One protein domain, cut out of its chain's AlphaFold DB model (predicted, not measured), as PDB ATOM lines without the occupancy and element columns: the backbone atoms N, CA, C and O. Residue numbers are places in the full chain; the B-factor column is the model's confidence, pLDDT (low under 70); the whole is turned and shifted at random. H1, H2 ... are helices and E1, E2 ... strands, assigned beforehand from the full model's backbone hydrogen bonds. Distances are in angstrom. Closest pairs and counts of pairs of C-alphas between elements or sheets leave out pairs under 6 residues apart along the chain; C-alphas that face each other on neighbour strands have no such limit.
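Overview. This is residues 11 to 55 of the 118 residues of an uncharacterized protein of Corallococcus llansteffanensis (UniProt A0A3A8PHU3). A two-stranded hairpin, E1 and E2, makes one arm of a flat, open V, and the helix H2 makes the other. Residues 30 to 37 join the two arms at the bottom of the V, and the short helix H1 makes a corner with H2 at its far end, while the space between the arms is empty. The printed part has 45 residues with two named helices and two named strands, in the order H1, H2, E1, E2; the sheet has the order E1 - E2 and is antiparallel, and the class is mixed, helices and strands. The whole is extended, with a radius of gyration of the C-alphas of 15.6 A, and its C-alphas span 44 by 27 by 9 A.

Arrangement. Look first at the sheet, where E1, residues 38 to 42, and E2, residues 49 to 53, are antiparallel neighbours and form a hairpin. The angle between their N-to-C directions is 153 degrees. C-alphas 38 and 53 face each other at 4.7 A, and at the other end of the pair C-alphas 42 and 49 do so at 4.8 A. Between them, find N 39 and O 52 at 2.8 A and N 41 and O 50 at 2.9 A, both within hydrogen-bond range. Going outward, you come to H2, residues 18 to 29, which is apart from E2. H1, residues 11 to 15, is close to H2 but not clearly touching it, the closest C-alphas being those of Trp 13 and Arg 21, 7.7 A apart. H1 is apart from both E1 and E2. In H1 and H2 every O i to N i+4 pair is within hydrogen-bond range.

Along the chain. Find C-alpha 38 at (77.774, 63.328, 48.904); from there E1 runs 13.4 A to C-alpha 42. E2 comes back over 13.3 A from C-alpha 49 to C-alpha 53 at (78.355, 59.546, 46.223). H2, the longest helix, begins at C-alpha 18 at (99.875, 72.975, 59.999) and measures 16.5 A to C-alpha 29. H1 runs 6.2 A from C-alpha 11 to C-alpha 15.

Size, cuts and confidence. The two C-alphas farthest apart are those of Arg 19 and Cys 46, at 43.6 A. Residues 14 to 20, of which 18 to 20 belong to H2, stand free, as do residues 22 to 33, of which 22 to 29 belong to H2, and residues 43 to 48. The link from H1 to H2 is tight; those from H2 to E1 and from E1 to E2 are short. The printed part has no cut. Its mean pLDDT is 87.5, and residue 34 is the one printed residue under 70.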
ATOM      1  N   ASP A  11      89.495  77.711  51.409       87.12
ATOM      2  CA  ASP A  11      90.540  78.687  51.723       87.12
ATOM      3  C   ASP A  11      90.729  78.857  53.234       87.12
ATOM      4  O   ASP A  11      91.866  78.946  53.699       87.12
ATOM      5  N   GLY A  12      89.646  78.771  54.014       89.06
ATOM      6  CA  GLY A  12      89.712  78.699  55.474       89.06
ATOM      7  C   GLY A  12      90.528  77.496  55.955       89.06
ATOM      8  O   GLY A  12      91.381  77.642  56.826       89.06
ATOM      9  N   TRP A  13      90.361  76.330  55.323       87.75
ATOM     10  CA  TRP A  13      91.166  75.136  55.592       87.75
ATOM     11  C   TRP A  13      92.662  75.367  55.340       87.75
ATOM     12  O   TRP A  13      93.494  75.009  56.174       87.75
ATOM     13  N   LYS A  14      93.027  75.983  54.209       88.31
ATOM     14  CA  LYS A  14      94.435  76.266  53.872       88.31
ATOM     15  C   LYS A  14      95.079  77.249  54.847       88.31
ATOM     16  O   LYS A  14      96.264  77.101  55.149       88.31
ATOM     17  N   ALA A  15      94.307  78.219  55.336       91.12
ATOM     18  CA  ALA A  15      94.761  79.220  56.294       91.12
ATOM     19  C   ALA A  15      95.033  78.641  57.695       91.12
ATOM     20  O   ALA A  15      95.730  79.269  58.493       91.12
ATOM     21  N   LEU A  16      94.539  77.434  58.004       90.88
ATOM     22  CA  LEU A  16      94.801  76.791  59.289       90.88
ATOM     23  C   LEU A  16      96.300  76.483  59.477       90.88
ATOM     24  O   LEU A  16      96.952  75.926  58.575       90.88
ATOM     25  N   PRO A  17      96.849  76.731  60.686       95.62
ATOM     26  CA  PRO A  17      98.186  76.278  61.046       95.62
ATOM     27  C   PRO A  17      98.364  74.783  60.768       95.62
ATOM     28  O   PRO A  17      97.448  73.987  60.986       95.62
ATOM     29  N   VAL A  18      99.564  74.381  60.333       92.00
ATOM     30  CA  VAL A  18      99.875  72.975  59.999       92.00
ATOM     31  C   VAL A  18      99.522  72.034  61.152       92.00
ATOM     32  O   VAL A  18      98.916  70.994  60.916       92.00
ATOM     33  N   ARG A  19      99.816  72.428  62.399       94.50
ATOM     34  CA  ARG A  19      99.470  71.641  63.596       94.50
ATOM     35  C   ARG A  19      97.969  71.361  63.708       94.50
ATOM     36  O   ARG A  19      97.588  70.265  64.096       94.50
ATOM     37  N   SER A  20      97.129  72.328  63.340       94.12
ATOM     38  CA  SER A  20      95.676  72.194  63.416       94.12
ATOM     39  C   SER A  20      95.182  71.232  62.344       94.12
ATOM     40  O   SER A  20      94.440  70.310  62.656       94.12
ATOM     41  N   ARG A  21      95.661  71.371  61.101       91.62
ATOM     42  CA  ARG A  21      95.350  70.420  60.017       91.62
ATOM     43  C   ARG A  21      95.809  68.999  60.348       91.62
ATOM     44  O   ARG A  21      95.076  68.051  60.092       91.62
ATOM     45  N   HIS A  22      96.988  68.856  60.953       90.12
ATOM     46  CA  HIS A  22      97.503  67.563  61.401       90.12
ATOM     47  C   HIS A  22      96.610  66.951  62.491       90.12
ATOM     48  O   HIS A  22      96.236  65.789  62.385       90.12
ATOM     49  N   ALA A  23      96.212  67.731  63.500       91.06
ATOM     50  CA  ALA A  23      95.323  67.258  64.560       91.06
ATOM     51  C   ALA A  23      93.957  66.798  64.015       91.06
ATOM     52  O   ALA A  23      93.453  65.761  64.434       91.06
ATOM     53  N   VAL A  24      93.395  67.521  63.033       87.75
ATOM     54  CA  VAL A  24      92.174  67.098  62.318       87.75
ATOM     55  C   VAL A  24      92.384  65.740  61.645       87.75
ATOM     56  O   VAL A  24      91.534  64.865  61.769       87.75
ATOM     57  N   ALA A  25      93.500  65.562  60.931       86.12
ATOM     58  CA  ALA A  25      93.780  64.329  60.198       86.12
ATOM     59  C   ALA A  25      93.905  63.112  61.129       86.12
ATOM     60  O   ALA A  25      93.357  62.060  60.814       86.12
ATOM     61  N   LEU A  26      94.562  63.266  62.283       88.75
ATOM     62  CA  LEU A  26      94.647  62.206  63.293       88.75
ATOM     63  C   LEU A  26      93.270  61.859  63.865       88.75
ATOM     64  O   LEU A  26      92.898  60.691  63.881       88.75
ATOM     65  N   ALA A  27      92.476  62.866  64.237       87.31
ATOM     66  CA  ALA A  27      91.128  62.641  64.752       87.31
ATOM     67  C   ALA A  27      90.206  61.945  63.728       87.31
ATOM     68  O   ALA A  27      89.376  61.125  64.106       87.31
ATOM     69  N   LEU A  28      90.353  62.247  62.431       81.19
ATOM     70  CA  LEU A  28      89.631  61.551  61.359       81.19
ATOM     71  C   LEU A  28      90.103  60.102  61.187       81.19
ATOM     72  O   LEU A  28      89.275  59.229  60.949       81.19
ATOM     73  N   ALA A  29      91.407  59.842  61.312       80.75
ATOM     74  CA  ALA A  29      91.976  58.500  61.190       80.75
ATOM     75  C   ALA A  29      91.568  57.568  62.344       80.75
ATOM     76  O   ALA A  29      91.457  56.361  62.146       80.75
ATOM     77  N   GLU A  30      91.332  58.123  63.533       85.44
ATOM     78  CA  GLU A  30      90.808  57.396  64.698       85.44
ATOM     79  C   GLU A  30      89.284  57.183  64.638       85.44
ATOM     80  O   GLU A  30      88.727  56.405  65.415       85.44
ATOM     81  N   GLY A  31      88.595  57.866  63.721       81.06
ATOM     82  CA  GLY A  31      87.157  57.740  63.533       81.06
ATOM     83  C   GLY A  31      86.754  56.354  63.025       81.06
ATOM     84  O   GLY A  31      87.398  55.766  62.161       81.06
ATOM     85  N   THR A  32      85.634  55.836  63.529       73.06
ATOM     86  CA  THR A  32      85.070  54.539  63.105       73.06
ATOM     87  C   THR A  32      84.072  54.661  61.953       73.06
ATOM     88  O   THR A  32      83.604  53.652  61.433       73.06
ATOM     89  N   THR A  33      83.720  55.890  61.565       74.50
ATOM     90  CA  THR A  33      82.762  56.193  60.496       74.50
ATOM     91  C   THR A  33      83.468  56.994  59.412       74.50
ATOM     92  O   THR A  33      84.126  57.991  59.710       74.50
ATOM     93  N   ALA A  34      83.337  56.560  58.160       69.00
ATOM     94  CA  ALA A  34      83.836  57.327  57.028       69.00
ATOM     95  C   ALA A  34      83.035  58.638  56.889       69.00
ATOM     96  O   ALA A  34      81.833  58.639  57.162       69.00
ATOM     97  N   PRO A  35      83.664  59.754  56.484       70.50
ATOM     98  CA  PRO A  35      82.923  60.968  56.175       70.50
ATOM     99  C   PRO A  35      81.926  60.698  55.042       70.50
ATOM    100  O   PRO A  35      82.272  60.039  54.062       70.50
ATOM    101  N   ASP A  36      80.712  61.229  55.181       74.56
ATOM    102  CA  ASP A  36      79.761  61.307  54.075       74.56
ATOM    103  C   ASP A  36      80.342  62.233  52.993       74.56
ATOM    104  O   ASP A  36      80.745  63.367  53.272       74.56
ATOM    105  N   LEU A  37      80.450  61.710  51.774       82.06
ATOM    106  CA  LEU A  37      81.040  62.381  50.618       82.06
ATOM    107  C   LEU A  37      80.021  62.488  49.476       82.06
ATOM    108  O   LEU A  37      80.342  62.271  48.303       82.06
ATOM    109  N   GLY A  38      78.788  62.852  49.835       86.62
ATOM    110  CA  GLY A  38      77.774  63.328  48.904       86.62
ATOM    111  C   GLY A  38      78.208  64.612  48.187       86.62
ATOM    112  O   GLY A  38      78.581  65.618  48.794       86.62
ATOM    113  N   LEU A  39      78.153  64.584  46.860       85.38
ATOM    114  CA  LEU A  39      78.425  65.702  45.965       85.38
ATOM    115  C   LEU A  39      77.132  66.071  45.245       85.38
ATOM    116  O   LEU A  39      76.549  65.256  44.532       85.38
ATOM    117  N   LEU A  40      76.724  67.330  45.375       90.31
ATOM    118  CA  LEU A  40      75.630  67.898  44.596       90.31
ATOM    119  C   LEU A  40      76.198  68.785  43.494       90.31
ATOM    120  O   LEU A  40      76.882  69.776  43.751       90.31
ATOM    121  N   GLY A  41      75.902  68.423  42.252       90.25
ATOM    122  CA  GLY A  41      76.309  69.158  41.063       90.25
ATOM    123  C   GLY A  41      75.128  69.464  40.155       90.25
ATOM    124  O   GLY A  41      74.032  68.927  40.313       90.25
ATOM    125  N   ARG A  42      75.350  70.324  39.160       94.44
ATOM    126  CA  ARG A  42      74.416  70.483  38.041       94.44
ATOM    127  C   ARG A  42      74.973  69.818  36.799       94.44
ATOM    128  O   ARG A  42      76.155  69.958  36.497       94.44
ATOM    129  N   CYS A  43      74.105  69.141  36.056       92.38
ATOM    130  CA  CYS A  43      74.458  68.614  34.748       92.38
ATOM    131  C   CYS A  43      74.828  69.773  33.806       92.38
ATOM    132  O   CYS A  43      73.986  70.650  33.591       92.38
ATOM    133  N   PRO A  44      76.028  69.782  33.196       92.06
ATOM    134  CA  PRO A  44      76.433  70.860  32.294       92.06
ATOM    135  C   PRO A  44      75.592  70.913  31.007       92.06
ATOM    136  O   PRO A  44      75.555  71.946  30.352       92.06
ATOM    137  N   GLN A  45      74.898  69.825  30.653       95.75
ATOM    138  CA  GLN A  45      74.079  69.744  29.441       95.75
ATOM    139  C   GLN A  45      72.618  70.164  29.666       95.75
ATOM    140  O   GLN A  45      72.051  70.858  28.828       95.75
ATOM    141  N   CYS A  46      71.986  69.738  30.767       96.19
ATOM    142  CA  CYS A  46      70.546  69.946  30.993       96.19
ATOM    143  C   CYS A  46      70.203  70.708  32.281       96.19
ATOM    144  O   CYS A  46      69.029  70.941  32.553       96.19
ATOM    145  N   SER A  47      71.200  71.104  33.078       94.75
ATOM    146  CA  SER A  47      71.041  71.815  34.358       94.75
ATOM    147  C   SER A  47      70.274  71.076  35.463       94.75
ATOM    148  O   SER A  47      70.043  71.663  36.521       94.75
ATOM    149  N   ALA A  48      69.914  69.804  35.266       95.69
ATOM    150  CA  ALA A  48      69.330  68.980  36.320       95.69
ATOM    151  C   ALA A  48      70.307  68.806  37.494       95.69
ATOM    152  O   ALA A  48      71.527  68.793  37.295       95.69
ATOM    153  N   TRP A  49      69.765  68.664  38.704       95.31
ATOM    154  CA  TRP A  49      70.554  68.302  39.878       95.31
ATOM    155  C   TRP A  49      71.053  66.864  39.751       95.31
ATOM    156  O   TRP A  49      70.303  65.966  39.375       95.31
ATOM    157  N   LEU A  50      72.333  66.680  40.048       92.25
ATOM    158  CA  LEU A  50      73.010  65.398  40.127       92.25
ATOM    159  C   LEU A  50      73.477  65.223  41.564       92.25
ATOM    160  O   LEU A  50      74.198  66.077  42.079       92.25
ATOM    161  N   GLU A  51      73.082  64.118  42.174       91.12
ATOM    162  CA  GLU A  51      73.610  63.663  43.451       91.12
ATOM    163  C   GLU A  51      74.568  62.509  43.168       91.12
ATOM    164  O   GLU A  51      74.215  61.553  42.471       91.12
ATOM    165  N   LEU A  52      75.812  62.647  43.617       86.56
ATOM    166  CA  LEU A  52      76.850  61.644  43.447       86.56
ATOM    167  C   LEU A  52      77.415  61.286  44.811       86.56
ATOM    168  O   LEU A  52      77.785  62.172  45.571       86.56
ATOM    169  N   GLU A  53      77.569  59.999  45.082       86.50
ATOM    170  CA  GLU A  53      78.355  59.546  46.223       86.50
ATOM    171  C   GLU A  53      79.782  59.245  45.777       86.50
ATOM    172  O   GLU A  53      80.017  58.511  44.808       86.50
ATOM    173  N   LEU A  54      80.749  59.825  46.482       84.12
ATOM    174  CA  LEU A  54      82.155  59.519  46.284       84.12
ATOM    175  C   LEU A  54      82.627  58.565  47.378       84.12
ATOM    176  O   LEU A  54      82.888  58.988  48.496       84.12
ATOM    177  N   ASP A  55      82.826  57.294  47.040       82.94
ATOM    178  CA  ASP A  55      83.547  56.376  47.922       82.94
ATOM    179  C   ASP A  55      85.070  56.592  47.752       82.94
ATOM    180  O   ASP A  55      85.637  56.250  46.702       82.94
TER     181      ASP A  55